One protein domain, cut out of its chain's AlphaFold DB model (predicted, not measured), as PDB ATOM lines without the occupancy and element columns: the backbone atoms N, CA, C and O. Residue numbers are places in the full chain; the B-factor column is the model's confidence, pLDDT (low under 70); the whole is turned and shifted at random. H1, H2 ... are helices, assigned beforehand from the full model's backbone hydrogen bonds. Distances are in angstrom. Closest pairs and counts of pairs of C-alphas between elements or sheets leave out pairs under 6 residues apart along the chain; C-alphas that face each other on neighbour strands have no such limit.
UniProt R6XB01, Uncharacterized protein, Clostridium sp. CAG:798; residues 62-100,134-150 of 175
ATOM      1  N   PRO A  62     -26.182 131.705 -37.247       84.00
ATOM      2  CA  PRO A  62     -26.757 131.573 -35.906       84.00
ATOM      3  C   PRO A  62     -27.732 132.709 -35.566       84.00
ATOM      4  O   PRO A  62     -28.721 132.467 -34.879       84.00
ATOM      5  N   MET A  63     -27.515 133.925 -36.081       79.75
ATOM      6  CA  MET A  63     -28.431 135.052 -35.861       79.75
ATOM      7  C   MET A  63     -29.755 134.865 -36.609       79.75
ATOM      8  O   MET A  63     -30.817 135.168 -36.068       79.75
ATOM      9  N   VAL A  64     -29.705 134.340 -37.838       80.50
ATOM     10  CA  VAL A  64     -30.906 133.995 -38.613       80.50
ATOM     11  C   VAL A  64     -31.689 132.896 -37.903       80.50
ATOM     12  O   VAL A  64     -32.897 133.034 -37.753       80.50
ATOM     13  N   CYS A  65     -31.014 131.854 -37.402       76.69
ATOM     14  CA  CYS A  65     -31.669 130.793 -36.633       76.69
ATOM     15  C   CYS A  65     -32.381 131.361 -35.399       76.69
ATOM     16  O   CYS A  65     -33.571 131.140 -35.240       76.69
ATOM     17  N   GLN A  66     -31.701 132.188 -34.596       77.38
ATOM     18  CA  GLN A  66     -32.319 132.829 -33.431       77.38
ATOM     19  C   GLN A  66     -33.523 133.707 -33.800       77.38
ATOM     20  O   GLN A  66     -34.522 133.712 -33.087       77.38
ATOM     21  N   MET A  67     -33.457 134.468 -34.894       73.06
ATOM     22  CA  MET A  67     -34.574 135.321 -35.318       73.06
ATOM     23  C   MET A  67     -35.761 134.517 -35.857       73.06
ATOM     24  O   MET A  67     -36.902 134.910 -35.628       73.06
ATOM     25  N   CYS A  68     -35.509 133.405 -36.550       70.38
ATOM     26  CA  CYS A  68     -36.558 132.518 -37.044       70.38
ATOM     27  C   CYS A  68     -37.188 131.689 -35.914       70.38
ATOM     28  O   CYS A  68     -38.407 131.613 -35.847       70.38
ATOM     29  N   ASP A  69     -36.393 131.152 -34.983       68.75
ATOM     30  CA  ASP A  69     -36.887 130.324 -33.871       68.75
ATOM     31  C   ASP A  69     -37.786 131.125 -32.902       68.75
ATOM     32  O   ASP A  69     -38.691 130.571 -32.279       68.75
ATOM     33  N   ASN A  70     -37.561 132.439 -32.784       64.69
ATOM     34  CA  ASN A  70     -38.368 133.332 -31.945       64.69
ATOM     35  C   ASN A  70     -39.673 133.801 -32.614       64.69
ATOM     36  O   ASN A  70     -40.553 134.310 -31.919       64.69
ATOM     37  N   ASN A  71     -39.807 133.662 -33.937       58.69
ATOM     38  CA  ASN A  71     -40.929 134.205 -34.697       58.69
ATOM     39  C   ASN A  71     -41.768 133.080 -35.313       58.69
ATOM     40  O   ASN A  71     -41.540 132.649 -36.437       58.69
ATOM     41  N   THR A  72     -42.806 132.664 -34.590       56.41
ATOM     42  CA  THR A  72     -43.844 131.721 -35.050       56.41
ATOM     43  C   THR A  72     -44.979 132.410 -35.824       56.41
ATOM     44  O   THR A  72     -46.079 131.868 -35.947       56.41
ATOM     45  N   GLU A  73     -44.758 133.642 -36.283       57.38
ATOM     46  CA  GLU A  73     -45.760 134.463 -36.967       57.38
ATOM     47  C   GLU A  73     -45.827 134.170 -38.478       57.38
ATOM     48  O   GLU A  73     -44.839 133.743 -39.082       57.38
ATOM     49  N   PRO A  74     -46.986 134.401 -39.128       58.44
ATOM     50  CA  PRO A  74     -47.123 134.226 -40.569       58.44
ATOM     51  C   PRO A  74     -46.166 135.150 -41.333       58.44
ATOM     52  O   PRO A  74     -46.044 136.338 -41.038       58.44
ATOM     53  N   ILE A  75     -45.505 134.595 -42.351       65.81
ATOM     54  CA  ILE A  75     -44.468 135.272 -43.139       65.81
ATOM     55  C   ILE A  75     -45.049 136.530 -43.803       65.81
ATOM     56  O   ILE A  75     -45.788 136.444 -44.785       65.81
ATOM     57  N   SER A  76     -44.682 137.707 -43.293       76.19
ATOM     58  CA  SER A  76     -44.991 139.003 -43.900       76.19
ATOM     59  C   SER A  76     -43.723 139.649 -44.463       76.19
ATOM     60  O   SER A  76     -42.615 139.459 -43.952       76.19
ATOM     61  N   LYS A  77     -43.867 140.429 -45.544       81.31
ATOM     62  CA  LYS A  77     -42.743 141.170 -46.148       81.31
ATOM     63  C   LYS A  77     -42.072 142.091 -45.123       81.31
ATOM     64  O   LYS A  77     -40.848 142.184 -45.101       81.31
ATOM     65  N   GLU A  78     -42.880 142.735 -44.285       81.75
ATOM     66  CA  GLU A  78     -42.423 143.663 -43.255       81.75
ATOM     67  C   GLU A  78     -41.590 142.952 -42.182       81.75
ATOM     68  O   GLU A  78     -40.521 143.434 -41.818       81.75
ATOM     69  N   LEU A  79     -42.010 141.760 -41.748       81.81
ATOM     70  CA  LEU A  79     -41.266 140.961 -40.776       81.81
ATOM     71  C   LEU A  79     -39.877 140.584 -41.310       81.81
ATOM     72  O   LEU A  79     -38.880 140.728 -40.603       81.81
ATOM     73  N   VAL A  80     -39.786 140.149 -42.572       82.75
ATOM     74  CA  VAL A  80     -38.503 139.807 -43.216       82.75
ATOM     75  C   VAL A  80     -37.576 141.020 -43.285       82.75
ATOM     76  O   VAL A  80     -36.381 140.899 -43.014       82.75
ATOM     77  N   GLU A  81     -38.111 142.191 -43.621       85.06
ATOM     78  CA  GLU A  81     -37.350 143.439 -43.674       85.06
ATOM     79  C   GLU A  81     -36.842 143.840 -42.282       85.06
ATOM     80  O   GLU A  81     -35.648 144.090 -42.113       85.06
ATOM     81  N   GLN A  82     -37.692 143.762 -41.253       83.12
ATOM     82  CA  GLN A  82     -37.301 144.022 -39.865       83.12
ATOM     83  C   GLN A  82     -36.230 143.043 -39.355       83.12
ATOM     84  O   GLN A  82     -35.260 143.463 -38.720       83.12
ATOM     85  N   MET A  83     -36.365 141.742 -39.635       81.00
ATOM     86  CA  MET A  83     -35.357 140.737 -39.272       81.00
ATOM     87  C   MET A  83     -34.023 141.006 -39.978       81.00
ATOM     88  O   MET A  83     -32.964 140.932 -39.353       81.00
ATOM     89  N   THR A  84     -34.075 141.393 -41.253       86.25
ATOM     90  CA  THR A  84     -32.888 141.738 -42.043       86.25
ATOM     91  C   THR A  84     -32.160 142.943 -41.446       86.25
ATOM     92  O   THR A  84     -30.950 142.882 -41.242       86.25
ATOM     93  N   GLU A  85     -32.884 144.010 -41.096       84.31
ATOM     94  CA  GLU A  85     -32.329 145.222 -40.472       84.31
ATOM     95  C   GLU A  85     -31.661 144.951 -39.117       84.31
ATOM     96  O   GLU A  85     -30.575 145.466 -38.828       84.31
ATOM     97  N   ARG A  86     -32.286 144.114 -38.278       83.19
ATOM     98  CA  ARG A  86     -31.744 143.750 -36.958       83.19
ATOM     99  C   ARG A  86     -30.433 142.976 -37.072       83.19
ATOM    100  O   ARG A  86     -29.474 143.273 -36.355       83.19
ATOM    101  N   ILE A  87     -30.374 142.008 -37.986       84.44
ATOM    102  CA  ILE A  87     -29.156 141.225 -38.232       84.44
ATOM    103  C   ILE A  87     -28.081 142.120 -38.853       84.44
ATOM    104  O   ILE A  87     -26.940 142.111 -38.399       84.44
ATOM    105  N   TYR A  88     -28.455 142.956 -39.821       84.75
ATOM    106  CA  TYR A  88     -27.551 143.903 -40.468       84.75
ATOM    107  C   TYR A  88     -26.872 144.843 -39.462       84.75
ATOM    108  O   TYR A  88     -25.649 144.962 -39.458       84.75
ATOM    109  N   THR A  89     -27.648 145.441 -38.553       81.50
ATOM    110  CA  THR A  89     -27.132 146.353 -37.518       81.50
ATOM    111  C   THR A  89     -26.157 145.647 -36.573       81.50
ATOM    112  O   THR A  89     -25.111 146.195 -36.229       81.50
ATOM    113  N   THR A  90     -26.470 144.411 -36.177       79.88
ATOM    114  CA  THR A  90     -25.599 143.601 -35.311       79.88
ATOM    115  C   THR A  90     -24.273 143.269 -36.003       79.88
ATOM    116  O   THR A  90     -23.207 143.402 -35.404       79.88
ATOM    117  N   VAL A  91     -24.318 142.884 -37.282       77.88
ATOM    118  CA  VAL A  91     -23.122 142.557 -38.076       77.88
ATOM    119  C   VAL A  91     -22.248 143.795 -38.307       77.88
ATOM    120  O   VAL A  91     -21.039 143.726 -38.087       77.88
ATOM    121  N   GLU A  92     -22.832 144.942 -38.667       71.62
ATOM    122  CA  GLU A  92     -22.085 146.206 -38.768       71.62
ATOM    123  C   GLU A  92     -21.470 146.621 -37.424       71.62
ATOM    124  O   GLU A  92     -20.338 147.110 -37.388       71.62
ATOM    125  N   GLY A  93     -22.176 146.408 -36.310       64.12
ATOM    126  CA  GLY A  93     -21.668 146.694 -34.967       64.12
ATOM    127  C   GLY A  93     -20.387 145.922 -34.633       64.12
ATOM    128  O   GLY A  93     -19.447 146.505 -34.090       64.12
ATOM    129  N   ASN A  94     -20.316 144.649 -35.034       60.94
ATOM    130  CA  ASN A  94     -19.160 143.767 -34.813       60.94
ATOM    131  C   ASN A  94     -17.962 144.095 -35.732       60.94
ATOM    132  O   ASN A  94     -16.799 143.981 -35.336       60.94
ATOM    133  N   ILE A  95     -18.225 144.548 -36.961       57.59
ATOM    134  CA  ILE A  95     -17.179 144.969 -37.909       57.59
ATOM    135  C   ILE A  95     -16.560 146.310 -37.475       57.59
ATOM    136  O   ILE A  95     -15.348 146.497 -37.531       57.59
ATOM    137  N   ASN A  96     -17.368 147.243 -36.969       52.84
ATOM    138  CA  ASN A  96     -16.872 148.541 -36.504       52.84
ATOM    139  C   ASN A  96     -16.042 148.453 -35.208       52.84
ATOM    140  O   ASN A  96     -15.130 149.258 -35.013       52.84
ATOM    141  N   THR A  97     -16.321 147.479 -34.335       48.00
ATOM    142  CA  THR A  97     -15.552 147.257 -33.096       48.00
ATOM    143  C   THR A  97     -14.172 146.665 -33.371       48.00
ATOM    144  O   THR A  97     -13.202 147.087 -32.749       48.00
ATOM    145  N   THR A  98     -14.043 145.757 -34.340       45.91
ATOM    146  CA  THR A  98     -12.741 145.174 -34.719       45.91
ATOM    147  C   THR A  98     -11.811 146.180 -35.406       45.91
ATOM    148  O   THR A  98     -10.604 146.149 -35.171       45.91
ATOM    149  N   ILE A  99     -12.351 147.138 -36.170       49.00
ATOM    150  CA  ILE A  99     -11.564 148.223 -36.785       49.00
ATOM    151  C   ILE A  99     -11.051 149.217 -35.726       49.00
ATOM    152  O   ILE A  99      -9.906 149.659 -35.808       49.00
ATOM    153  N   ASN A 100     -11.851 149.530 -34.698       46.41
ATOM    154  CA  ASN A 100     -11.441 150.456 -33.634       46.41
ATOM    155  C   ASN A 100     -10.330 149.889 -32.725       46.41
ATOM    156  O   ASN A 100      -9.540 150.659 -32.189       46.41
ATOM    157  N   LEU A 134     -25.067 142.707 -48.633       84.44
ATOM    158  CA  LEU A 134     -25.140 142.078 -47.314       84.44
ATOM    159  C   LEU A 134     -26.596 141.955 -46.852       84.44
ATOM    160  O   LEU A 134     -26.990 140.927 -46.310       84.44
ATOM    161  N   ARG A 135     -27.402 142.989 -47.105       83.94
ATOM    162  CA  ARG A 135     -28.844 142.974 -46.828       83.94
ATOM    163  C   ARG A 135     -29.551 141.904 -47.647       83.94
ATOM    164  O   ARG A 135     -30.325 141.138 -47.084       83.94
ATOM    165  N   ASP A 136     -29.234 141.804 -48.934       85.19
ATOM    166  CA  ASP A 136     -29.786 140.774 -49.811       85.19
ATOM    167  C   ASP A 136     -29.345 139.369 -49.384       85.19
ATOM    168  O   ASP A 136     -30.174 138.462 -49.348       85.19
ATOM    169  N   LEU A 137     -28.088 139.186 -48.963       87.81
ATOM    170  CA  LEU A 137     -27.602 137.917 -48.412       87.81
ATOM    171  C   LEU A 137     -28.392 137.507 -47.162       87.81
ATOM    172  O   LEU A 137     -28.899 136.390 -47.093       87.81
ATOM    173  N   ILE A 138     -28.527 138.412 -46.189       84.88
ATOM    174  CA  ILE A 138     -29.295 138.165 -44.962       84.88
ATOM    175  C   ILE A 138     -30.751 137.832 -45.311       84.88
ATOM    176  O   ILE A 138     -31.311 136.865 -44.796       84.88
ATOM    177  N   ARG A 139     -31.348 138.588 -46.236       85.19
ATOM    178  CA  ARG A 139     -32.725 138.391 -46.685       85.19
ATOM    179  C   ARG A 139     -32.930 137.026 -47.336       85.19
ATOM    180  O   ARG A 139     -33.908 136.355 -47.021       85.19
ATOM    181  N   ILE A 140     -32.016 136.591 -48.205       86.81
ATOM    182  CA  ILE A 140     -32.060 135.260 -48.829       86.81
ATOM    183  C   ILE A 140     -31.951 134.166 -47.765       86.81
ATOM    184  O   ILE A 140     -32.699 133.197 -47.825       86.81
ATOM    185  N   LEU A 141     -31.074 134.317 -46.767       84.62
ATOM    186  CA  LEU A 141     -30.922 133.328 -45.695       84.62
ATOM    187  C   LEU A 141     -32.178 133.211 -44.827       84.62
ATOM    188  O   LEU A 141     -32.610 132.098 -44.532       84.62
ATOM    189  N   ILE A 142     -32.800 134.338 -44.479       85.25
ATOM    190  CA  ILE A 142     -34.080 134.367 -43.761       85.25
ATOM    191  C   ILE A 142     -35.174 133.693 -44.594       85.25
ATOM    192  O   ILE A 142     -35.890 132.835 -44.088       85.25
ATOM    193  N   LEU A 143     -35.294 134.036 -45.879       83.69
ATOM    194  CA  LEU A 143     -36.298 133.441 -46.765       83.69
ATOM    195  C   LEU A 143     -36.075 131.938 -46.950       83.69
ATOM    196  O   LEU A 143     -37.030 131.173 -46.876       83.69
ATOM    197  N   ASN A 144     -34.828 131.503 -47.128       77.88
ATOM    198  CA  ASN A 144     -34.477 130.088 -47.216       77.88
ATOM    199  C   ASN A 144     -34.797 129.347 -45.920       77.88
ATOM    200  O   ASN A 144     -35.203 128.192 -45.983       77.88
ATOM    201  N   ARG A 145     -34.652 129.985 -44.755       75.12
ATOM    202  CA  ARG A 145     -35.034 129.383 -43.476       75.12
ATOM    203  C   ARG A 145     -36.551 129.301 -43.328       75.12
ATOM    204  O   ARG A 145     -37.049 128.220 -43.060       75.12
ATOM    205  N   LEU A 146     -37.280 130.386 -43.586       76.69
ATOM    206  CA  LEU A 146     -38.743 130.445 -43.456       76.69
ATOM    207  C   LEU A 146     -39.479 129.560 -44.478       76.69
ATOM    208  O   LEU A 146     -40.486 128.937 -44.157       76.69
ATOM    209  N   LEU A 147     -38.989 129.488 -45.719       71.00
ATOM    210  CA  LEU A 147     -39.564 128.643 -46.776       71.00
ATOM    211  C   LEU A 147     -39.013 127.211 -46.733       71.00
ATOM    212  O   LEU A 147     -39.690 126.264 -47.135       71.00
ATOM    213  N   GLY A 148     -37.775 127.050 -46.261       56.12
ATOM    214  CA  GLY A 148     -37.066 125.778 -46.165       56.12
ATOM    215  C   GLY A 148     -37.258 125.045 -44.841       56.12
ATOM    216  O   GLY A 148     -36.781 123.921 -44.727       56.12
ATOM    217  N   GLU A 149     -37.989 125.588 -43.865       51.94
ATOM    218  CA  GLU A 149     -38.349 124.859 -42.638       51.94
ATOM    219  C   GLU A 149     -39.254 123.645 -42.922       51.94
ATOM    220  O   GLU A 149     -39.236 122.669 -42.180       51.94
ATOM    221  N   ASN A 150     -39.922 123.615 -44.083       47.84
ATOM    222  CA  ASN A 150     -40.579 122.412 -44.610       47.84
ATOM    223  C   ASN A 150     -39.622 121.416 -45.301       47.84
ATOM    224  O   ASN A 150     -40.066 120.395 -45.824       47.84
TER     225      ASN A 150
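This is residues 62 to 100 and 134 to 150 of the 175 residues of an uncharacterized protein of Clostridium sp. CAG:798 (UniProt R6XB01). One long helix, H2, runs through this small all-helix domain; H3 packs slantwise on its residues 80 to 88, and H1 packs on H3, the centres of the three making a triangle. The last residues of H2, 93 to 100, stick out as a bare arm beyond a compact body and add to the length of the whole. The 56 printed residues hold three named helices, H1, H2 and H3 in chain order, and no named strand. The whole is only just compact, close to loose, with a radius of gyration of the C-alphas of 12.0 A, and it spans 41 by 19 by 16 A.

The longest helix is H2, residues 77 to 100. H3, residues 134 to 148, touches residues 80 to 88 of H2 alone; the closest C-alphas are those of Thr 84 and Arg 139, 5.7 A apart. H2 and H3 run opposite ways at a steep tilt of 47 degrees. H1, residues 62 to 69, touches H3, with the C-alphas of Val 64 and Ile 142 closest at 6.1 A. These two run the same way at a steep tilt of 44 degrees. H1 and H2 only just touch, with 3 pairs of C-alphas within 8 A, and H2 does so with residues 83 to 87 alone; the closest C-alphas are those of Met 63 and Ile 87, 6.7 A apart. They form a helical hairpin, running opposite ways at a shallow tilt of 24 degrees. With one of the three pairs at a shallow tilt, the helix packing is only just mostly crossed. In H1, H2 and H3 every O i to N i+4 pair is within hydrogen-bond range.

H2 runs 35.0 A from C-alpha 77 at (-42.743, 141.170, -46.148) to C-alpha 100 at (-11.441, 150.456, -33.634). H3 measures 20.2 A from first to last C-alpha and ends with C-alpha 148 at (-37.066, 125.778, -46.165). H1 measures 10.4 A, and its C-alpha 62 is at (-26.757, 131.573, -35.906).

The C-alphas farthest apart are those of Asn 100 and Asn 150, 41.9 A. Without residues 93 to 100, which stand free, the body of 48 residues spans 30 by 20 by 18 A. Seven residues make a short link from H1 to H2. The link from H2 to H3 lies across the cut: residues 101 to 133 are not printed, and C-alphas 100 and 134 are 21.1 A apart. The mean pLDDT of the printed part is 73.1, and the model's confidence is under 70 at residues 69 to 75, 93 to 100 and 148 to 150.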